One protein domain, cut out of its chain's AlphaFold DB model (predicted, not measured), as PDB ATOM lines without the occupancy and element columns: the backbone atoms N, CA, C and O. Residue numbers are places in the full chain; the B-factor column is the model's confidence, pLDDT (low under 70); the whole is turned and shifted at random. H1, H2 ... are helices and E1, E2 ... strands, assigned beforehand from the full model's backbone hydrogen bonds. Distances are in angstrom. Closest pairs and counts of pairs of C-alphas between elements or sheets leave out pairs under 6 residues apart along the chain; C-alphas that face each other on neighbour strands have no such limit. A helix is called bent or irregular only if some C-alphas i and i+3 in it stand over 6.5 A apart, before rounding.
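AT A GLANCE: This is residues 258 to 410 of the 855 residues of an uncharacterized protein of Nanohaloarchaea archaeon (UniProt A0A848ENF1). One long helix, H5, runs lengthwise through a rod-shaped body, and H1, H2, H3 and H4 pack on it, mostly crossed. The strand hairpin E1 and E2 packs by residues 353 to 365 of H5 at one end of the rod; toward the other end H6 packs on residues 266 to 272 of H1, H7 follows it, and residues 405 to 410 stick out. The printed part has 153 residues, with seven named helices and two named strands in the order H1 H2 E1 E2 H3 H4 H5 H6 H7; the sheet is antiparallel and the class is mostly helix. The whole is only just compact, close to loose, with a radius of gyration of the C-alphas of 17.4 A and spans of 59 by 29 by 24 A.

HOW THE PARTS SIT: H1, residues 258 to 272, and H2, residues 277 to 286, touch only at the corner, and only just, with 3 pairs of C-alphas within 8 A; the closest are Gln 272 and Val 278, 5.4 A. E1, residues 289 to 300, bends by 97 degrees at residue 297 and forms a hairpin with E2, residues 310 to 315; N 290 and O 314, 2.7 A, and N 313 and O 294, 2.9 A, are within hydrogen-bond range. H5, residues 352 to 375, touches H3, residues 316 to 322, closest C-alphas Leu 316 and Ala 362, 6.6 A. H4, residues 331 to 342, touches H1 with residues 331 to 335 alone, at a shallow tilt of 20 degrees, opposite ways; the closest C-alphas are Ser 269 and Asn 332, 5.7 A. H4 and H5 form a helical hairpin, closest C-alphas Ile 341 and Lys 359, 5.6 A. H6, residues 385 to 396, touches H1 at a steep tilt of 49 degrees, closest C-alphas Ala 271 and Gly 387, 4.5 A. H7, residues 400 to 407, touches H6, closest C-alphas Ile 389 and Gln 400, 6.2 A. Every O i to N i+4 pair is within hydrogen-bond range in H1, H2, H3, H5, H6 and H7; in H4 6 of 8 are.

IN THESE COORDINATES: H1 begins at C-alpha 258 (-34.003, -21.044, 32.147) and is 21.4 A long. E1 measures 19.0 A and H4 17.0 A; H4 is irregular, with C-alphas 332 and 335 7.5 A apart. H5 runs 34.3 A from C-alpha 352 (-38.442, -41.394, 27.204). H7 ends at C-alpha 407 (-20.843, -4.718, 52.676).

THE WHOLE: The C-alphas farthest apart are those of Glu 303 and Thr 408, 60.8 A. The printed part has no cut and no long link. Residues 299 to 310, 324 to 326 and 378 to 379 are under pLDDT 70; the mean of the printed part is 83.2.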
ATOM      1  N   ASP A 258     -35.043 -20.700  33.123       81.62
ATOM      2  CA  ASP A 258     -34.003 -21.044  32.147       81.62
ATOM      3  C   ASP A 258     -32.907 -19.959  32.101       81.62
ATOM      4  O   ASP A 258     -31.715 -20.254  32.222       81.62
ATOM      5  N   GLU A 259     -33.294 -18.677  32.040       86.00
ATOM      6  CA  GLU A 259     -32.352 -17.544  32.059       86.00
ATOM      7  C   GLU A 259     -31.559 -17.477  33.373       86.00
ATOM      8  O   GLU A 259     -30.363 -17.176  33.373       86.00
ATOM      9  N   ARG A 260     -32.195 -17.796  34.510       89.81
ATOM     10  CA  ARG A 260     -31.514 -17.873  35.809       89.81
ATOM     11  C   ARG A 260     -30.413 -18.916  35.765       89.81
ATOM     12  O   ARG A 260     -29.289 -18.609  36.158       89.81
ATOM     13  N   LEU A 261     -30.706 -20.123  35.284       89.44
ATOM     14  CA  LEU A 261     -29.717 -21.194  35.207       89.44
ATOM     15  C   LEU A 261     -28.523 -20.793  34.326       89.44
ATOM     16  O   LEU A 261     -27.373 -20.957  34.745       89.44
ATOM     17  N   GLU A 262     -28.771 -20.189  33.161       89.19
ATOM     18  CA  GLU A 262     -27.709 -19.682  32.280       89.19
ATOM     19  C   GLU A 262     -26.821 -18.633  32.967       89.19
ATOM     20  O   GLU A 262     -25.587 -18.728  32.921       89.19
ATOM     21  N   ILE A 263     -27.431 -17.665  33.658       91.12
ATOM     22  CA  ILE A 263     -26.720 -16.616  34.403       91.12
ATOM     23  C   ILE A 263     -25.866 -17.226  35.519       91.12
ATOM     24  O   ILE A 263     -24.695 -16.864  35.666       91.12
ATOM     25  N   LYS A 264     -26.406 -18.187  36.280       93.88
ATOM     26  CA  LYS A 264     -25.667 -18.880  37.349       93.88
ATOM     27  C   LYS A 264     -24.443 -19.609  36.805       93.88
ATOM     28  O   LYS A 264     -23.349 -19.463  37.356       93.88
ATOM     29  N   ILE A 265     -24.608 -20.348  35.704       91.50
ATOM     30  CA  ILE A 265     -23.510 -21.058  35.035       91.50
ATOM     31  C   ILE A 265     -22.434 -20.068  34.599       91.50
ATOM     32  O   ILE A 265     -21.244 -20.307  34.826       91.50
ATOM     33  N   ALA A 266     -22.828 -18.950  33.993       90.62
ATOM     34  CA  ALA A 266     -21.890 -17.953  33.505       90.62
ATOM     35  C   ALA A 266     -21.142 -17.241  34.644       90.62
ATOM     36  O   ALA A 266     -19.928 -17.038  34.539       90.62
ATOM     37  N   LEU A 267     -21.820 -16.929  35.752       92.44
ATOM     38  CA  LEU A 267     -21.211 -16.338  36.945       92.44
ATOM     39  C   LEU A 267     -20.182 -17.274  37.580       92.44
ATOM     40  O   LEU A 267     -19.033 -16.874  37.773       92.44
ATOM     41  N   VAL A 268     -20.546 -18.532  37.830       91.62
ATOM     42  CA  VAL A 268     -19.631 -19.535  38.399       91.62
ATOM     43  C   VAL A 268     -18.457 -19.816  37.455       91.62
ATOM     44  O   VAL A 268     -17.306 -19.846  37.889       91.62
ATOM     45  N   SER A 269     -18.715 -19.949  36.151       89.00
ATOM     46  CA  SER A 269     -17.659 -20.143  35.145       89.00
ATOM     47  C   SER A 269     -16.705 -18.951  35.075       89.00
ATOM     48  O   SER A 269     -15.514 -19.112  34.816       89.00
ATOM     49  N   THR A 270     -17.211 -17.738  35.304       90.25
ATOM     50  CA  THR A 270     -16.385 -16.529  35.360       90.25
ATOM     51  C   THR A 270     -15.576 -16.474  36.655       90.25
ATOM     52  O   THR A 270     -14.393 -16.139  36.605       90.25
ATOM     53  N   ALA A 271     -16.165 -16.871  37.788       90.38
ATOM     54  CA  ALA A 271     -15.470 -16.972  39.069       90.38
ATOM     55  C   ALA A 271     -14.315 -17.988  39.010       90.38
ATOM     56  O   ALA A 271     -13.207 -17.678  39.445       90.38
ATOM     57  N   GLN A 272     -14.528 -19.149  38.379       89.44
ATOM     58  CA  GLN A 272     -13.514 -20.200  38.195       89.44
ATOM     59  C   GLN A 272     -12.265 -19.713  37.442       89.44
ATOM     60  O   GLN A 272     -11.157 -20.170  37.709       89.44
ATOM     61  N   ARG A 273     -12.397 -18.733  36.537       85.62
ATOM     62  CA  ARG A 273     -11.236 -18.140  35.843       85.62
ATOM     63  C   ARG A 273     -10.329 -17.331  36.768       85.62
ATOM     64  O   ARG A 273      -9.178 -17.088  36.416       85.62
ATOM     65  N   GLN A 274     -10.858 -16.869  37.896       82.12
ATOM     66  CA  GLN A 274     -10.133 -16.066  38.879       82.12
ATOM     67  C   GLN A 274      -9.737 -16.872  40.118       82.12
ATOM     68  O   GLN A 274      -8.776 -16.511  40.795       82.12
ATOM     69  N   ASP A 275     -10.454 -17.958  40.391       83.81
ATOM     70  CA  ASP A 275     -10.252 -18.834  41.533       83.81
ATOM     71  C   ASP A 275     -10.241 -20.300  41.079       83.81
ATOM     72  O   ASP A 275     -11.279 -20.920  40.843       83.81
ATOM     73  N   PHE A 276      -9.039 -20.866  40.960       78.31
ATOM     74  CA  PHE A 276      -8.853 -22.254  40.528       78.31
ATOM     75  C   PHE A 276      -9.402 -23.282  41.534       78.31
ATOM     76  O   PHE A 276      -9.602 -24.437  41.161       78.31
ATOM     77  N   GLY A 277      -9.661 -22.890  42.790       83.25
ATOM     78  CA  GLY A 277     -10.230 -23.776  43.810       83.25
ATOM     79  C   GLY A 277     -11.694 -24.146  43.553       83.25
ATOM     80  O   GLY A 277     -12.147 -25.194  44.011       83.25
ATOM     81  N   VAL A 278     -12.409 -23.337  42.763       87.44
ATOM     82  CA  VAL A 278     -13.838 -23.522  42.457       87.44
ATOM     83  C   VAL A 278     -14.101 -24.831  41.716       87.44
ATOM     84  O   VAL A 278     -15.120 -25.474  41.938       87.44
ATOM     85  N   GLU A 279     -13.173 -25.256  40.856       86.00
ATOM     86  CA  GLU A 279     -13.302 -26.509  40.107       86.00
ATOM     87  C   GLU A 279     -13.188 -27.733  41.024       86.00
ATOM     88  O   GLU A 279     -13.956 -28.676  40.874       86.00
ATOM     89  N   GLY A 280     -12.307 -27.683  42.030       85.94
ATOM     90  CA  GLY A 280     -12.227 -28.722  43.061       85.94
ATOM     91  C   GLY A 280     -13.503 -28.797  43.899       85.94
ATOM     92  O   GLY A 280     -14.074 -29.870  44.049       85.94
ATOM     93  N   ALA A 281     -14.008 -27.648  44.359       87.50
ATOM     94  CA  ALA A 281     -15.263 -27.590  45.109       87.50
ATOM     95  C   ALA A 281     -16.472 -28.072  44.286       87.50
ATOM     96  O   ALA A 281     -17.394 -28.672  44.830       87.50
ATOM     97  N   TRP A 282     -16.475 -27.828  42.972       89.62
ATOM     98  CA  TRP A 282     -17.512 -28.335  42.078       89.62
ATOM     99  C   TRP A 282     -17.478 -29.860  41.951       89.62
ATOM    100  O   TRP A 282     -18.535 -30.481  42.003       89.62
ATOM    101  N   LEU A 283     -16.288 -30.464  41.848       86.75
ATOM    102  CA  LEU A 283     -16.136 -31.924  41.845       86.75
ATOM    103  C   LEU A 283     -16.673 -32.548  43.136       86.75
ATOM    104  O   LEU A 283     -17.459 -33.487  43.062       86.75
ATOM    105  N   ASP A 284     -16.337 -31.969  44.291       85.00
ATOM    106  CA  ASP A 284     -16.814 -32.462  45.589       85.00
ATOM    107  C   ASP A 284     -18.353 -32.411  45.693       85.00
ATOM    108  O   ASP A 284     -18.977 -33.303  46.263       85.00
ATOM    109  N   ILE A 285     -18.988 -31.381  45.118       87.38
ATOM    110  CA  ILE A 285     -20.451 -31.226  45.143       87.38
ATOM    111  C   ILE A 285     -21.143 -32.110  44.089       87.38
ATOM    112  O   ILE A 285     -22.307 -32.479  44.265       87.38
ATOM    113  N   LEU A 286     -20.480 -32.468  42.983       83.62
ATOM    114  CA  LEU A 286     -21.064 -33.329  41.943       83.62
ATOM    115  C   LEU A 286     -21.423 -34.720  42.479       83.62
ATOM    116  O   LEU A 286     -22.484 -35.232  42.112       83.62
ATOM    117  N   GLU A 287     -20.596 -35.257  43.377       82.44
ATOM    118  CA  GLU A 287     -20.766 -36.571  44.015       82.44
ATOM    119  C   GLU A 287     -21.897 -36.609  45.062       82.44
ATOM    120  O   GLU A 287     -22.287 -37.686  45.501       82.44
ATOM    121  N   GLU A 288     -22.471 -35.463  45.448       86.12
ATOM    122  CA  GLU A 288     -23.609 -35.429  46.376       86.12
ATOM    123  C   GLU A 288     -24.871 -36.044  45.748       86.12
ATOM    124  O   GLU A 288     -25.267 -35.656  44.641       86.12
ATOM    125  N   GLU A 289     -25.509 -36.960  46.478       85.69
ATOM    126  CA  GLU A 289     -26.716 -37.673  46.048       85.69
ATOM    127  C   GLU A 289     -27.925 -36.737  45.857       85.69
ATOM    128  O   GLU A 289     -28.055 -35.692  46.502       85.69
ATOM    129  N   PHE A 290     -28.821 -37.116  44.947       83.56
ATOM    130  CA  PHE A 290     -30.139 -36.521  44.781       83.56
ATOM    131  C   PHE A 290     -31.020 -36.824  45.996       83.56
ATOM    132  O   PHE A 290     -30.910 -37.886  46.602       83.56
ATOM    133  N   ASP A 291     -31.963 -35.923  46.292       77.69
ATOM    134  CA  ASP A 291     -32.962 -36.137  47.352       77.69
ATOM    135  C   ASP A 291     -33.760 -37.439  47.125       77.69
ATOM    136  O   ASP A 291     -34.108 -38.144  48.071       77.69
ATOM    137  N   GLU A 292     -34.015 -37.773  45.855       81.75
ATOM    138  CA  GLU A 292     -34.568 -39.054  45.423       81.75
ATOM    139  C   GLU A 292     -33.809 -39.537  44.175       81.75
ATOM    140  O   GLU A 292     -33.794 -38.813  43.170       81.75
ATOM    141  N   PRO A 293     -33.226 -40.746  44.170       83.25
ATOM    142  CA  PRO A 293     -32.560 -41.293  42.990       83.25
ATOM    143  C   PRO A 293     -33.559 -41.574  41.858       83.25
ATOM    144  O   PRO A 293     -34.760 -41.729  42.093       83.25
ATOM    145  N   VAL A 294     -33.094 -41.596  40.608       83.81
ATOM    146  CA  VAL A 294     -33.914 -42.037  39.464       83.81
ATOM    147  C   VAL A 294     -33.737 -43.537  39.297       83.81
ATOM    148  O   VAL A 294     -32.637 -43.991  38.987       83.81
ATOM    149  N   GLU A 295     -34.810 -44.306  39.473       83.00
ATOM    150  CA  GLU A 295     -34.813 -45.731  39.135       83.00
ATOM    151  C   GLU A 295     -34.999 -45.898  37.625       83.00
ATOM    152  O   GLU A 295     -36.014 -45.488  37.053       83.00
ATOM    153  N   LEU A 296     -34.020 -46.514  36.966       79.38
ATOM    154  CA  LEU A 296     -34.101 -46.777  35.534       79.38
ATOM    155  C   LEU A 296     -34.975 -48.009  35.295       79.38
ATOM    156  O   LEU A 296     -34.761 -49.070  35.883       79.38
ATOM    157  N   LYS A 297     -35.958 -47.898  34.395       76.31
ATOM    158  CA  LYS A 297     -36.857 -49.024  34.080       76.31
ATOM    159  C   LYS A 297     -36.138 -50.149  33.347       76.31
ATOM    160  O   LYS A 297     -36.563 -51.301  33.430       76.31
ATOM    161  N   GLU A 298     -35.075 -49.807  32.629       70.38
ATOM    162  CA  GLU A 298     -34.174 -50.743  31.972       70.38
ATOM    163  C   GLU A 298     -32.732 -50.383  32.359       70.38
ATOM    164  O   GLU A 298     -32.304 -49.254  32.098       70.38
ATOM    165  N   PRO A 299     -31.984 -51.304  32.994       61.62
ATOM    166  CA  PRO A 299     -30.619 -51.036  33.413       61.62
ATOM    167  C   PRO A 299     -29.706 -50.823  32.204       61.62
ATOM    168  O   PRO A 299     -29.828 -51.477  31.164       61.62
ATOM    169  N   ILE A 300     -28.756 -49.909  32.357       67.44
ATOM    170  CA  ILE A 300     -27.828 -49.544  31.289       67.44
ATOM    171  C   ILE A 300     -26.658 -50.527  31.308       67.44
ATOM    172  O   ILE A 300     -25.962 -50.624  32.316       67.44
ATOM    173  N   GLY A 301     -26.424 -51.239  30.198       60.00
ATOM    174  CA  GLY A 301     -25.181 -52.001  30.007       60.00
ATOM    175  C   GLY A 301     -25.276 -53.452  29.523       60.00
ATOM    176  O   GLY A 301     -24.361 -54.220  29.806       60.00
ATOM    177  N   GLU A 302     -26.297 -53.870  28.769       52.84
ATOM    178  CA  GLU A 302     -26.290 -55.245  28.224       52.84
ATOM    179  C   GLU A 302     -25.276 -55.467  27.072       52.84
ATOM    180  O   GLU A 302     -24.952 -56.615  26.764       52.84
ATOM    181  N   GLU A 303     -24.721 -54.408  26.457       53.78
ATOM    182  CA  GLU A 303     -23.907 -54.522  25.226       53.78
ATOM    183  C   GLU A 303     -22.379 -54.287  25.374       53.78
ATOM    184  O   GLU A 303     -21.632 -54.758  24.511       53.78
ATOM    185  N   ASP A 304     -21.869 -53.645  26.442       55.41
ATOM    186  CA  ASP A 304     -20.418 -53.410  26.651       55.41
ATOM    187  C   ASP A 304     -19.920 -53.935  28.022       55.41
ATOM    188  O   ASP A 304     -20.227 -53.349  29.058       55.41
ATOM    189  N   PRO A 305     -19.085 -54.996  28.065       53.69
ATOM    190  CA  PRO A 305     -18.623 -55.630  29.306       53.69
ATOM    191  C   PRO A 305     -17.638 -54.795  30.149       53.69
ATOM    192  O   PRO A 305     -17.062 -55.320  31.105       53.69
ATOM    193  N   ARG A 306     -17.371 -53.534  29.789       56.50
ATOM    194  CA  ARG A 306     -16.481 -52.625  30.537       56.50
ATOM    195  C   ARG A 306     -17.208 -51.516  31.289       56.50
ATOM    196  O   ARG A 306     -16.539 -50.791  32.023       56.50
ATOM    197  N   GLN A 307     -18.518 -51.367  31.106       55.91
ATOM    198  CA  GLN A 307     -19.301 -50.343  31.791       55.91
ATOM    199  C   GLN A 307     -20.055 -50.954  32.980       55.91
ATOM    200  O   GLN A 307     -20.570 -52.067  32.861       55.91
ATOM    201  N   PRO A 308     -20.076 -50.282  34.146       56.22
ATOM    202  CA  PRO A 308     -20.883 -50.723  35.277       56.22
ATOM    203  C   PRO A 308     -22.369 -50.716  34.898       56.22
ATOM    204  O   PRO A 308     -22.819 -49.845  34.157       56.22
ATOM    205  N   THR A 309     -23.122 -51.695  35.402       66.38
ATOM    206  CA  THR A 309     -24.580 -51.727  35.255       66.38
ATOM    207  C   THR A 309     -25.173 -50.652  36.156       66.38
ATOM    208  O   THR A 309     -25.152 -50.799  37.376       66.38
ATOM    209  N   ILE A 310     -25.647 -49.557  35.561       66.38
ATOM    210  CA  ILE A 310     -26.304 -48.468  36.294       66.38
ATOM    211  C   ILE A 310     -27.791 -48.821  36.385       66.38
ATOM    212  O   ILE A 310     -28.481 -48.876  35.364       66.38
ATOM    213  N   GLU A 311     -28.257 -49.121  37.597       71.69
ATOM    214  CA  GLU A 311     -29.668 -49.417  37.908       71.69
ATOM    215  C   GLU A 311     -30.396 -48.173  38.450       71.69
ATOM    216  O   GLU A 311     -31.587 -47.980  38.201       71.69
ATOM    217  N   THR A 312     -29.658 -47.296  39.129       81.25
ATOM    218  CA  THR A 312     -30.126 -46.043  39.725       81.25
ATOM    219  C   THR A 312     -29.195 -44.898  39.339       81.25
ATOM    220  O   THR A 312     -27.980 -45.068  39.292       81.25
ATOM    221  N   VAL A 313     -29.763 -43.728  39.039       83.50
ATOM    222  CA  VAL A 313     -29.008 -42.472  38.905       83.50
ATOM    223  C   VAL A 313     -29.133 -41.741  40.233       83.50
ATOM    224  O   VAL A 313     -30.211 -41.243  40.573       83.50
ATOM    225  N   GLU A 314     -28.050 -41.719  40.996       84.94
ATOM    226  CA  GLU A 314     -28.042 -41.253  42.381       84.94
ATOM    227  C   GLU A 314     -27.459 -39.850  42.495       84.94
ATOM    228  O   GLU A 314     -27.823 -39.129  43.412       84.94
ATOM    229  N   ASN A 315     -26.603 -39.421  41.567       84.94
ATOM    230  CA  ASN A 315     -25.955 -38.110  41.619       84.94
ATOM    231  C   ASN A 315     -25.674 -37.537  40.211       84.94
ATOM    232  O   ASN A 315     -26.013 -38.119  39.179       84.94
ATOM    233  N   LEU A 316     -25.044 -36.356  40.149       85.25
ATOM    234  CA  LEU A 316     -24.700 -35.720  38.868       85.25
ATOM    235  C   LEU A 316     -23.497 -36.365  38.165       85.25
ATOM    236  O   LEU A 316     -23.350 -36.164  36.960       85.25
ATOM    237  N   SER A 317     -22.644 -37.111  38.872       82.38
ATOM    238  CA  SER A 317     -21.562 -37.885  38.247       82.38
ATOM    239  C   SER A 317     -22.129 -39.024  37.402       82.38
ATOM    240  O   SER A 317     -21.672 -39.222  36.278       82.38
ATOM    241  N   ASP A 318     -23.180 -39.695  37.879       81.56
ATOM    242  CA  ASP A 318     -23.880 -40.723  37.103       81.56
ATOM    243  C   ASP A 318     -24.473 -40.115  35.824       81.56
ATOM    244  O   ASP A 318     -24.330 -40.667  34.736       81.56
ATOM    245  N   VAL A 319     -25.070 -38.918  35.921       83.44
ATOM    246  CA  VAL A 319     -25.561 -38.167  34.750       83.44
ATOM    247  C   VAL A 319     -24.420 -37.795  33.793       83.44
ATOM    248  O   VAL A 319     -24.623 -37.814  32.576       83.44
ATOM    249  N   ASP A 320     -23.222 -37.482  34.300       81.69
ATOM    250  CA  ASP A 320     -22.047 -37.200  33.461       81.69
ATOM    251  C   ASP A 320     -21.657 -38.425  32.620       81.69
ATOM    252  O   ASP A 320     -21.433 -38.314  31.408       81.69
ATOM    253  N   ASP A 321     -21.684 -39.613  33.230       78.44
ATOM    254  CA  ASP A 321     -21.416 -40.886  32.554       78.44
ATOM    255  C   ASP A 321     -22.465 -41.204  31.471       78.44
ATOM    256  O   ASP A 321     -22.118 -41.689  30.384       78.44
ATOM    257  N   LEU A 322     -23.737 -40.845  31.699       80.31
ATOM    258  CA  LEU A 322     -24.823 -41.017  30.719       80.31
ATOM    259  C   LEU A 322     -24.656 -40.165  29.457       80.31
ATOM    260  O   LEU A 322     -25.157 -40.535  28.389       80.31
ATOM    261  N   LEU A 323     -23.954 -39.038  29.554       78.44
ATOM    262  CA  LEU A 323     -23.777 -38.105  28.445       78.44
ATOM    263  C   LEU A 323     -22.611 -38.478  27.502       78.44
ATOM    264  O   LEU A 323     -22.492 -37.865  26.434       78.44
ATOM    265  N   GLN A 324     -21.759 -39.453  27.871       66.69
ATOM    266  CA  GLN A 324     -20.600 -40.048  27.155       66.69
ATOM    267  C   GLN A 324     -19.513 -39.106  26.566       66.69
ATOM    268  O   GLN A 324     -18.389 -39.548  26.313       66.69
ATOM    269  N   GLN A 325     -19.802 -37.827  26.293       62.47
ATOM    270  CA  GLN A 325     -18.920 -36.869  25.599       62.47
ATOM    271  C   GLN A 325     -18.981 -35.429  26.143       62.47
ATOM    272  O   GLN A 325     -18.154 -34.596  25.760       62.47
ATOM    273  N   SER A 326     -19.948 -35.102  26.999       60.38
ATOM    274  CA  SER A 326     -19.909 -33.890  27.837       60.38
ATOM    275  C   SER A 326     -19.253 -34.219  29.171       60.38
ATOM    276  O   SER A 326     -19.115 -35.382  29.516       60.38
ATOM    277  N   ARG A 327     -18.750 -33.184  29.844       71.88
ATOM    278  CA  ARG A 327     -18.114 -33.306  31.153       71.88
ATOM    279  C   ARG A 327     -18.717 -32.246  32.057       71.88
ATOM    280  O   ARG A 327     -18.236 -31.112  32.045       71.88
ATOM    281  N   LEU A 328     -19.765 -32.610  32.792       75.44
ATOM    282  CA  LEU A 328     -20.306 -31.859  33.926       75.44
ATOM    283  C   LEU A 328     -19.199 -31.569  34.940       75.44
ATOM    284  O   LEU A 328     -19.206 -30.502  35.540       75.44
ATOM    285  N   THR A 329     -18.190 -32.440  35.031       75.31
ATOM    286  CA  THR A 329     -16.943 -32.227  35.788       75.31
ATOM    287  C   THR A 329     -16.186 -30.937  35.443       75.31
ATOM    288  O   THR A 329     -15.437 -30.436  36.277       75.31
ATOM    289  N   LEU A 330     -16.379 -30.354  34.252       80.31
ATOM    290  CA  LEU A 330     -15.705 -29.126  33.825       80.31
ATOM    291  C   LEU A 330     -16.685 -27.946  33.759       80.31
ATOM    292  O   LEU A 330     -17.481 -27.841  32.822       80.31
ATOM    293  N   LEU A 331     -16.558 -26.992  34.688       83.19
ATOM    294  CA  LEU A 331     -17.418 -25.795  34.757       83.19
ATOM    295  C   LEU A 331     -17.462 -25.003  33.439       83.19
ATOM    296  O   LEU A 331     -18.523 -24.571  33.002       83.19
ATOM    297  N   ASN A 332     -16.337 -24.891  32.728       79.38
ATOM    298  CA  ASN A 332     -16.273 -24.196  31.436       79.38
ATOM    299  C   ASN A 332     -17.027 -24.900  30.284       79.38
ATOM    300  O   ASN A 332     -17.178 -24.315  29.209       79.38
ATOM    301  N   ARG A 333     -17.486 -26.143  30.486       83.31
ATOM    302  CA  ARG A 333     -18.328 -26.918  29.559       83.31
ATOM    303  C   ARG A 333     -19.744 -27.121  30.092       83.31
ATOM    304  O   ARG A 333     -20.541 -27.793  29.429       83.31
ATOM    305  N   LEU A 334     -20.079 -26.535  31.240       87.31
ATOM    306  CA  LEU A 334     -21.362 -26.750  31.894       87.31
ATOM    307  C   LEU A 334     -22.532 -26.303  31.008       87.31
ATOM    308  O   LEU A 334     -23.444 -27.095  30.807       87.31
ATOM    309  N   SER A 335     -22.449 -25.143  30.342       85.56
ATOM    310  CA  SER A 335     -23.490 -24.686  29.397       85.56
ATOM    311  C   SER A 335     -23.757 -25.691  28.270       85.56
ATOM    312  O   SER A 335     -24.901 -25.944  27.914       85.56
ATOM    313  N   SER A 336     -22.704 -26.317  27.727       86.06
ATOM    314  CA  SER A 336     -22.863 -27.336  26.678       86.06
ATOM    315  C   SER A 336     -23.471 -28.637  27.199       86.06
ATOM    316  O   SER A 336     -24.148 -29.336  26.456       86.06
ATOM    317  N   SER A 337     -23.227 -28.960  28.468       87.75
ATOM    318  CA  SER A 337     -23.761 -30.161  29.111       87.75
ATOM    319  C   SER A 337     -25.230 -29.957  29.490       87.75
ATOM    320  O   SER A 337     -26.042 -30.841  29.248       87.75
ATOM    321  N   VAL A 338     -25.590 -28.763  29.972       88.50
ATOM    322  CA  VAL A 338     -26.976 -28.359  30.257       88.50
ATOM    323  C   VAL A 338     -27.828 -28.374  28.991       88.50
ATOM    324  O   VAL A 338     -28.867 -29.024  28.989       88.50
ATOM    325  N   TYR A 339     -27.339 -27.819  27.876       88.25
ATOM    326  CA  TYR A 339     -28.040 -27.895  26.587       88.25
ATOM    327  C   TYR A 339     -28.366 -29.340  26.169       88.25
ATOM    328  O   TYR A 339     -29.447 -29.631  25.659       88.25
ATOM    329  N   LYS A 340     -27.441 -30.278  26.391       87.81
ATOM    330  CA  LYS A 340     -27.666 -31.697  26.082       87.81
ATOM    331  C   LYS A 340     -28.699 -32.339  27.002       87.81
ATOM    332  O   LYS A 340     -29.523 -33.116  26.527       87.81
ATOM    333  N   ILE A 341     -28.675 -31.999  28.291       89.19
ATOM    334  CA  ILE A 341     -29.662 -32.450  29.279       89.19
ATOM    335  C   ILE A 341     -31.059 -31.926  28.908       89.19
ATOM    336  O   ILE A 341     -32.008 -32.705  28.848       89.19
ATOM    337  N   GLU A 342     -31.183 -30.642  28.567       88.25
ATOM    338  CA  GLU A 342     -32.443 -30.014  28.138       88.25
ATOM    339  C   GLU A 342     -33.045 -30.683  26.897       88.25
ATOM    340  O   GLU A 342     -34.256 -30.917  26.839       88.25
ATOM    341  N   ASN A 343     -32.191 -31.045  25.932       89.62
ATOM    342  CA  ASN A 343     -32.572 -31.754  24.708       89.62
ATOM    343  C   ASN A 343     -32.650 -33.284  24.877       89.62
ATOM    344  O   ASN A 343     -32.898 -33.991  23.897       89.62
ATOM    345  N   LYS A 344     -32.480 -33.798  26.105       89.75
ATOM    346  CA  LYS A 344     -32.544 -35.228  26.455       89.75
ATOM    347  C   LYS A 344     -31.569 -36.104  25.662       89.75
ATOM    348  O   LYS A 344     -31.883 -37.242  25.297       89.75
ATOM    349  N   GLU A 345     -30.373 -35.592  25.390       87.75
ATOM    350  CA  GLU A 345     -29.306 -36.302  24.680       87.75
ATOM    351  C   GLU A 345     -28.601 -37.329  25.588       87.75
ATOM    352  O   GLU A 345     -27.397 -37.252  25.827       87.75
ATOM    353  N   PHE A 346     -29.357 -38.315  26.077       86.25
ATOM    354  CA  PHE A 346     -28.868 -39.446  26.870       86.25
ATOM    355  C   PHE A 346     -28.811 -40.708  25.992       86.25
ATOM    356  O   PHE A 346     -29.774 -41.478  25.966       86.25
ATOM    357  N   PRO A 347     -27.727 -40.933  25.221       78.56
ATOM    358  CA  PRO A 347     -27.649 -42.025  24.245       78.56
ATOM    359  C   PRO A 347     -27.753 -43.429  24.860       78.56
ATOM    360  O   PRO A 347     -28.060 -44.378  24.142       78.56
ATOM    361  N   LEU A 348     -27.509 -43.556  26.167       75.81
ATOM    362  CA  LEU A 348     -27.565 -44.810  26.917       75.81
ATOM    363  C   LEU A 348     -28.944 -45.123  27.527       75.81
ATOM    364  O   LEU A 348     -29.180 -46.260  27.923       75.81
ATOM    365  N   VAL A 349     -29.859 -44.151  27.585       79.75
ATOM    366  CA  VAL A 349     -31.196 -44.313  28.181       79.75
ATOM    367  C   VAL A 349     -32.213 -44.512  27.058       79.75
ATOM    368  O   VAL A 349     -32.335 -43.662  26.177       79.75
ATOM    369  N   GLN A 350     -32.964 -45.618  27.062       77.56
ATOM    370  CA  GLN A 350     -33.949 -45.895  25.999       77.56
ATOM    371  C   GLN A 350     -35.351 -45.350  26.304       77.56
ATOM    372  O   GLN A 350     -36.062 -44.921  25.394       77.56
ATOM    373  N   SER A 351     -35.744 -45.334  27.578       83.44
ATOM    374  CA  SER A 351     -37.065 -44.891  28.025       83.44
ATOM    375  C   SER A 351     -37.198 -43.364  27.996       83.44
ATOM    376  O   SER A 351     -36.473 -42.653  28.687       83.44
ATOM    377  N   GLU A 352     -38.164 -42.840  27.237       83.69
ATOM    378  CA  GLU A 352     -38.442 -41.394  27.204       83.69
ATOM    379  C   GLU A 352     -38.971 -40.843  28.535       83.69
ATOM    380  O   GLU A 352     -38.741 -39.672  28.832       83.69
ATOM    381  N   SER A 353     -39.645 -41.662  29.354       85.44
ATOM    382  CA  SER A 353     -40.043 -41.221  30.698       85.44
ATOM    383  C   SER A 353     -38.836 -41.034  31.602       85.44
ATOM    384  O   SER A 353     -38.786 -40.068  32.350       85.44
ATOM    385  N   ASP A 354     -37.857 -41.932  31.492       85.88
ATOM    386  CA  ASP A 354     -36.679 -41.928  32.355       85.88
ATOM    387  C   ASP A 354     -35.767 -40.766  31.937       85.88
ATOM    388  O   ASP A 354     -35.223 -40.076  32.785       85.88
ATOM    389  N   LYS A 355     -35.686 -40.450  30.633       86.50
ATOM    390  CA  LYS A 355     -35.000 -39.241  30.146       86.50
ATOM    391  C   LYS A 355     -35.620 -37.937  30.645       86.50
ATOM    392  O   LYS A 355     -34.873 -36.999  30.910       86.50
ATOM    393  N   GLU A 356     -36.951 -37.834  30.709       89.31
ATOM    394  CA  GLU A 356     -37.597 -36.635  31.265       89.31
ATOM    395  C   GLU A 356     -37.330 -36.529  32.769       89.31
ATOM    396  O   GLU A 356     -36.942 -35.463  33.234       89.31
ATOM    397  N   GLU A 357     -37.435 -37.638  33.506       88.56
ATOM    398  CA  GLU A 357     -37.158 -37.659  34.943       88.56
ATOM    399  C   GLU A 357     -35.691 -37.310  35.253       88.56
ATOM    400  O   GLU A 357     -35.423 -36.471  36.114       88.56
ATOM    401  N   ILE A 358     -34.734 -37.870  34.498       88.38
ATOM    402  CA  ILE A 358     -33.308 -37.516  34.595       88.38
ATOM    403  C   ILE A 358     -33.103 -36.037  34.278       88.38
ATOM    404  O   ILE A 358     -32.362 -35.372  34.994       88.38
ATOM    405  N   LYS A 359     -33.736 -35.505  33.225       91.06
ATOM    406  CA  LYS A 359     -33.623 -34.085  32.867       91.06
ATOM    407  C   LYS A 359     -34.113 -33.192  34.005       91.06
ATOM    408  O   LYS A 359     -33.378 -32.295  34.407       91.06
ATOM    409  N   GLU A 360     -35.327 -33.416  34.505       89.69
ATOM    410  CA  GLU A 360     -35.911 -32.600  35.575       89.69
ATOM    411  C   GLU A 360     -35.040 -32.642  36.838       89.69
ATOM    412  O   GLU A 360     -34.665 -31.585  37.353       89.69
ATOM    413  N   LYS A 361     -34.620 -33.839  37.279       89.31
ATOM    414  CA  LYS A 361     -33.751 -33.980  38.459       89.31
ATOM    415  C   LYS A 361     -32.355 -33.404  38.240       89.31
ATOM    416  O   LYS A 361     -31.832 -32.742  39.132       89.31
ATOM    417  N   ALA A 362     -31.744 -33.612  37.073       88.38
ATOM    418  CA  ALA A 362     -30.407 -33.102  36.787       88.38
ATOM    419  C   ALA A 362     -30.385 -31.570  36.705       88.38
ATOM    420  O   ALA A 362     -29.477 -30.958  37.263       88.38
ATOM    421  N   LEU A 363     -31.369 -30.937  36.056       90.50
ATOM    422  CA  LEU A 363     -31.442 -29.474  35.971       90.50
ATOM    423  C   LEU A 363     -31.723 -28.842  37.341       90.50
ATOM    424  O   LEU A 363     -31.039 -27.883  37.706       90.50
ATOM    425  N   ASP A 364     -32.642 -29.409  38.129       89.50
ATOM    426  CA  ASP A 364     -32.891 -28.963  39.507       89.50
ATOM    427  C   ASP A 364     -31.640 -29.129  40.388       89.50
ATOM    428  O   ASP A 364     -31.225 -28.191  41.079       89.50
ATOM    429  N   ALA A 365     -30.966 -30.279  40.301       89.56
ATOM    430  CA  ALA A 365     -29.737 -30.537  41.041       89.56
ATOM    431  C   ALA A 365     -28.599 -29.596  40.625       89.56
ATOM    432  O   ALA A 365     -27.919 -29.060  41.498       89.56
ATOM    433  N   ILE A 366     -28.391 -29.342  39.326       91.00
ATOM    434  CA  ILE A 366     -27.391 -28.372  38.847       91.00
ATOM    435  C   ILE A 366     -27.720 -26.980  39.391       91.00
ATOM    436  O   ILE A 366     -26.833 -26.315  39.923       91.00
ATOM    437  N   ASN A 367     -28.981 -26.552  39.315       90.69
ATOM    438  CA  ASN A 367     -29.419 -25.251  39.812       90.69
ATOM    439  C   ASN A 367     -29.132 -25.085  41.319       90.69
ATOM    440  O   ASN A 367     -28.465 -24.126  41.720       90.69
ATOM    441  N   LYS A 368     -29.540 -26.062  42.144       90.12
ATOM    442  CA  LYS A 368     -29.277 -26.089  43.596       90.12
ATOM    443  C   LYS A 368     -27.782 -26.143  43.917       90.12
ATOM    444  O   LYS A 368     -27.313 -25.455  44.825       90.12
ATOM    445  N   LYS A 369     -27.010 -26.945  43.178       91.38
ATOM    446  CA  LYS A 369     -25.564 -27.106  43.396       91.38
ATOM    447  C   LYS A 369     -24.776 -25.867  42.970       91.38
ATOM    448  O   LYS A 369     -23.794 -25.543  43.630       91.38
ATOM    449  N   LEU A 370     -25.214 -25.126  41.948       92.31
ATOM    450  CA  LEU A 370     -24.644 -23.819  41.598       92.31
ATOM    451  C   LEU A 370     -24.915 -22.772  42.684       92.31
ATOM    452  O   LEU A 370     -23.998 -22.032  43.044       92.31
ATOM    453  N   ASP A 371     -26.124 -22.749  43.258       92.00
ATOM    454  CA  ASP A 371     -26.429 -21.893  44.414       92.00
ATOM    455  C   ASP A 371     -25.568 -22.266  45.621       92.00
ATOM    456  O   ASP A 371     -25.040 -21.382  46.297       92.00
ATOM    457  N   LYS A 372     -25.381 -23.563  45.885       91.31
ATOM    458  CA  LYS A 372     -24.516 -24.061  46.962       91.31
ATOM    459  C   LYS A 372     -23.053 -23.692  46.733       91.31
ATOM    460  O   LYS A 372     -22.401 -23.203  47.652       91.31
ATOM    461  N   LEU A 373     -22.548 -23.872  45.514       91.38
ATOM    462  CA  LEU A 373     -21.188 -23.492  45.140       91.38
ATOM    463  C   LEU A 373     -20.982 -21.984  45.315       91.38
ATOM    464  O   LEU A 373     -19.968 -21.563  45.868       91.38
ATOM    465  N   TRP A 374     -21.965 -21.168  44.924       92.56
ATOM    466  CA  TRP A 374     -21.921 -19.730  45.156       92.56
ATOM    467  C   TRP A 374     -21.970 -19.403  46.651       92.56
ATOM    468  O   TRP A 374     -21.039 -18.803  47.179       92.56
ATOM    469  N   ARG A 375     -23.014 -19.808  47.375       89.12
ATOM    470  CA  ARG A 375     -23.279 -19.395  48.767       89.12
ATOM    471  C   ARG A 375     -22.295 -19.992  49.781       89.12
ATOM    472  O   ARG A 375     -22.014 -19.346  50.795       89.12
ATOM    473  N   GLY A 376     -21.720 -21.155  49.482       85.81
ATOM    474  CA  GLY A 376     -20.861 -21.936  50.375       85.81
ATOM    475  C   GLY A 376     -21.634 -23.008  51.153       85.81
ATOM    476  O   GLY A 376     -22.844 -23.161  50.993       85.81
ATOM    477  N   ASN A 377     -20.938 -23.747  52.022       73.62
ATOM    478  CA  ASN A 377     -21.511 -24.866  52.790       73.62
ATOM    479  C   ASN A 377     -21.729 -24.559  54.288       73.62
ATOM    480  O   ASN A 377     -21.732 -25.472  55.108       73.62
ATOM    481  N   GLY A 378     -21.887 -23.283  54.649       65.88
ATOM    482  CA  GLY A 378     -22.063 -22.829  56.035       65.88
ATOM    483  C   GLY A 378     -20.748 -22.539  56.760       65.88
ATOM    484  O   GLY A 378     -20.629 -21.468  57.348       65.88
ATOM    485  N   ASP A 379     -19.753 -23.419  56.619       60.12
ATOM    486  CA  ASP A 379     -18.480 -23.333  57.359       60.12
ATOM    487  C   ASP A 379     -17.276 -22.962  56.476       60.12
ATOM    488  O   ASP A 379     -16.183 -22.701  56.977       60.12
ATOM    489  N   LYS A 380     -17.436 -22.967  55.143       72.50
ATOM    490  CA  LYS A 380     -16.386 -22.598  54.183       72.50
ATOM    491  C   LYS A 380     -16.931 -21.862  52.966       72.50
ATOM    492  O   LYS A 380     -18.009 -22.162  52.444       72.50
ATOM    493  N   PHE A 381     -16.120 -20.936  52.460       83.00
ATOM    494  CA  PHE A 381     -16.299 -20.372  51.126       83.00
ATOM    495  C   PHE A 381     -15.857 -21.402  50.082       83.00
ATOM    496  O   PHE A 381     -14.718 -21.861  50.115       83.00
ATOM    497  N   LEU A 382     -16.751 -21.756  49.156       87.44
ATOM    498  CA  LEU A 382     -16.434 -22.635  48.021       87.44
ATOM    499  C   LEU A 382     -15.963 -21.842  46.790       87.44
ATOM    500  O   LEU A 382     -15.229 -22.358  45.954       87.44
ATOM    501  N   ILE A 383     -16.335 -20.560  46.728       90.06
ATOM    502  CA  ILE A 383     -15.768 -19.545  45.839       90.06
ATOM    503  C   ILE A 383     -15.220 -18.425  46.721       90.06
ATOM    504  O   ILE A 383     -15.942 -17.898  47.574       90.06
ATOM    505  N   SER A 384     -13.964 -18.028  46.513       89.75
ATOM    506  CA  SER A 384     -13.385 -16.883  47.217       89.75
ATOM    507  C   SER A 384     -14.185 -15.600  46.976       89.75
ATOM    508  O   SER A 384     -14.755 -15.371  45.908       89.75
ATOM    509  N   VAL A 385     -14.180 -14.698  47.962       89.50
ATOM    510  CA  VAL A 385     -14.842 -13.387  47.852       89.50
ATOM    511  C   VAL A 385     -14.348 -12.611  46.624       89.50
ATOM    512  O   VAL A 385     -15.146 -11.975  45.941       89.50
ATOM    513  N   GLN A 386     -13.054 -12.704  46.299       89.31
ATOM    514  CA  GLN A 386     -12.493 -12.062  45.110       89.31
ATOM    515  C   GLN A 386     -13.030 -12.686  43.814       89.31
ATOM    516  O   GLN A 386     -13.393 -11.942  42.905       89.31
ATOM    517  N   GLY A 387     -13.143 -14.019  43.752       90.25
ATOM    518  CA  GLY A 387     -13.754 -14.721  42.621       90.25
ATOM    519  C   GLY A 387     -15.215 -14.317  42.406       90.25
ATOM    520  O   GLY A 387     -15.614 -14.049  41.273       90.25
ATOM    521  N   LYS A 388     -15.997 -14.171  43.489       93.31
ATOM    522  CA  LYS A 388     -17.378 -13.660  43.421       93.31
ATOM    523  C   LYS A 388     -17.441 -12.230  42.894       93.31
ATOM    524  O   LYS A 388     -18.174 -11.957  41.947       93.31
ATOM    525  N   ILE A 389     -16.662 -11.322  43.486       91.69
ATOM    526  CA  ILE A 389     -16.624  -9.907  43.090       91.69
ATOM    527  C   ILE A 389     -16.251  -9.780  41.614       91.69
ATOM    528  O   ILE A 389     -16.929  -9.078  40.868       91.69
ATOM    529  N   GLY A 390     -15.203 -10.475  41.171       90.69
ATOM    530  CA  GLY A 390     -14.778 -10.388  39.784       90.69
ATOM    531  C   GLY A 390     -15.731 -11.077  38.809       90.69
ATOM    532  O   GLY A 390     -15.826 -10.631  37.668       90.69
ATOM    533  N   ALA A 391     -16.485 -12.097  39.224       92.50
ATOM    534  CA  ALA A 391     -17.572 -12.646  38.415       92.50
ATOM    535  C   ALA A 391     -18.717 -11.643  38.237       92.50
ATOM    536  O   ALA A 391     -19.118 -11.373  37.105       92.50
ATOM    537  N   LEU A 392     -19.185 -11.032  39.329       93.81
ATOM    538  CA  LEU A 392     -20.228 -10.000  39.295       93.81
ATOM    539  C   LEU A 392     -19.798  -8.789  38.458       93.81
ATOM    540  O   LEU A 392     -20.589  -8.262  37.678       93.81
ATOM    541  N   GLN A 393     -18.534  -8.383  38.568       92.69
ATOM    542  CA  GLN A 393     -17.985  -7.284  37.781       92.69
ATOM    543  C   GLN A 393     -17.910  -7.617  36.289       92.69
ATOM    544  O   GLN A 393     -18.275  -6.790  35.463       92.69
ATOM    545  N   ASN A 394     -17.437  -8.809  35.925       90.44
ATOM    546  CA  ASN A 394     -17.208  -9.148  34.519       90.44
ATOM    547  C   ASN A 394     -18.469  -9.612  33.781       90.44
ATOM    548  O   ASN A 394     -18.508  -9.512  32.556       90.44
ATOM    549  N   TYR A 395     -19.463 -10.150  34.493       90.44
ATOM    550  CA  TYR A 395     -20.670 -10.702  33.877       90.44
ATOM    551  C   TYR A 395     -21.906  -9.811  34.054       90.44
ATOM    552  O   TYR A 395     -22.673  -9.661  33.110       90.44
ATOM    553  N   LEU A 396     -22.081  -9.186  35.225       89.31
ATOM    554  CA  LEU A 396     -23.231  -8.315  35.522       89.31
ATOM    555  C   LEU A 396     -22.882  -6.816  35.526       89.31
ATOM    556  O   LEU A 396     -23.732  -5.998  35.868       89.31
ATOM    557  N   ASP A 397     -21.643  -6.448  35.177       88.44
ATOM    558  CA  ASP A 397     -21.134  -5.063  35.192       88.44
ATOM    559  C   ASP A 397     -21.320  -4.358  36.556       88.44
ATOM    560  O   ASP A 397     -21.521  -3.144  36.674       88.44
ATOM    561  N   ILE A 398     -21.273  -5.139  37.641       89.69
ATOM    562  CA  ILE A 398     -21.390  -4.614  39.000       89.69
ATOM    563  C   ILE A 398     -20.016  -4.131  39.448       89.69
ATOM    564  O   ILE A 398     -19.106  -4.914  39.713       89.69
ATOM    565  N   ASN A 399     -19.872  -2.815  39.578       88.06
ATOM    566  CA  ASN A 399     -18.650  -2.214  40.094       88.06
ATOM    567  C   ASN A 399     -18.314  -2.769  41.493       88.06
ATOM    568  O   ASN A 399     -19.149  -2.707  42.400       88.06
ATOM    569  N   GLN A 400     -17.072  -3.235  41.679       86.69
ATOM    570  CA  GLN A 400     -16.532  -3.702  42.961       86.69
ATOM    571  C   GLN A 400     -16.831  -2.727  44.107       86.69
ATOM    572  O   GLN A 400     -17.161  -3.161  45.210       86.69
ATOM    573  N   GLN A 401     -16.780  -1.420  43.838       85.12
ATOM    574  CA  GLN A 401     -17.071  -0.399  44.837       85.12
ATOM    575  C   GLN A 401     -18.485  -0.527  45.418       85.12
ATOM    576  O   GLN A 401     -18.655  -0.431  46.626       85.12
ATOM    577  N   ARG A 402     -19.492  -0.845  44.592       88.25
ATOM    578  CA  ARG A 402     -20.882  -1.009  45.055       88.25
ATOM    579  C   ARG A 402     -21.039  -2.207  45.985       88.25
ATOM    580  O   ARG A 402     -21.837  -2.151  46.912       88.25
ATOM    581  N   ILE A 403     -20.290  -3.283  45.738       88.31
ATOM    582  CA  ILE A 403     -20.290  -4.473  46.600       88.31
ATOM    583  C   ILE A 403     -19.668  -4.126  47.950       88.31
ATOM    584  O   ILE A 403     -20.204  -4.492  48.992       88.31
ATOM    585  N   VAL A 404     -18.560  -3.389  47.929       86.75
ATOM    586  CA  VAL A 404     -17.877  -2.936  49.140       86.75
ATOM    587  C   VAL A 404     -18.750  -1.962  49.941       86.75
ATOM    588  O   VAL A 404     -18.868  -2.129  51.151       86.75
ATOM    589  N   ASP A 405     -19.418  -1.012  49.286       86.50
ATOM    590  CA  ASP A 405     -20.342  -0.082  49.942       86.50
ATOM    591  C   ASP A 405     -21.525  -0.839  50.568       86.50
ATOM    592  O   ASP A 405     -21.859  -0.613  51.728       86.50
ATOM    593  N   GLN A 406     -22.107  -1.809  49.853       89.25
ATOM    594  CA  GLN A 406     -23.172  -2.664  50.389       89.25
ATOM    595  C   GLN A 406     -22.687  -3.502  51.583       89.25
ATOM    596  O   GLN A 406     -23.446  -3.715  52.526       89.25
ATOM    597  N   ALA A 407     -21.428  -3.953  51.576       90.31
ATOM    598  CA  ALA A 407     -20.843  -4.718  52.676       90.31
ATOM    599  C   ALA A 407     -20.774  -3.914  53.982       90.31
ATOM    600  O   ALA A 407     -20.905  -4.501  55.051       90.31
ATOM    601  N   THR A 408     -20.639  -2.584  53.916       87.12
ATOM    602  CA  THR A 408     -20.643  -1.728  55.121       87.12
ATOM    603  C   THR A 408     -21.964  -1.756  55.889       87.12
ATOM    604  O   THR A 408     -21.992  -1.455  57.076       87.12
ATOM    605  N   GLN A 409     -23.047  -2.183  55.235       88.12
ATOM    606  CA  GLN A 409     -24.395  -2.260  55.798       88.12
ATOM    607  C   GLN A 409     -24.767  -3.683  56.243       88.12
ATOM    608  O   GLN A 409     -25.928  -3.949  56.556       88.12
ATOM    609  N   LYS A 410     -23.819  -4.630  56.206       90.19
ATOM    610  CA  LYS A 410     -24.062  -6.034  56.549       90.19
ATOM    611  C   LYS A 410     -23.561  -6.367  57.942       90.19
ATOM    612  O   LYS A 410     -22.430  -6.062  58.305       90.19
TER     613      LYS A 410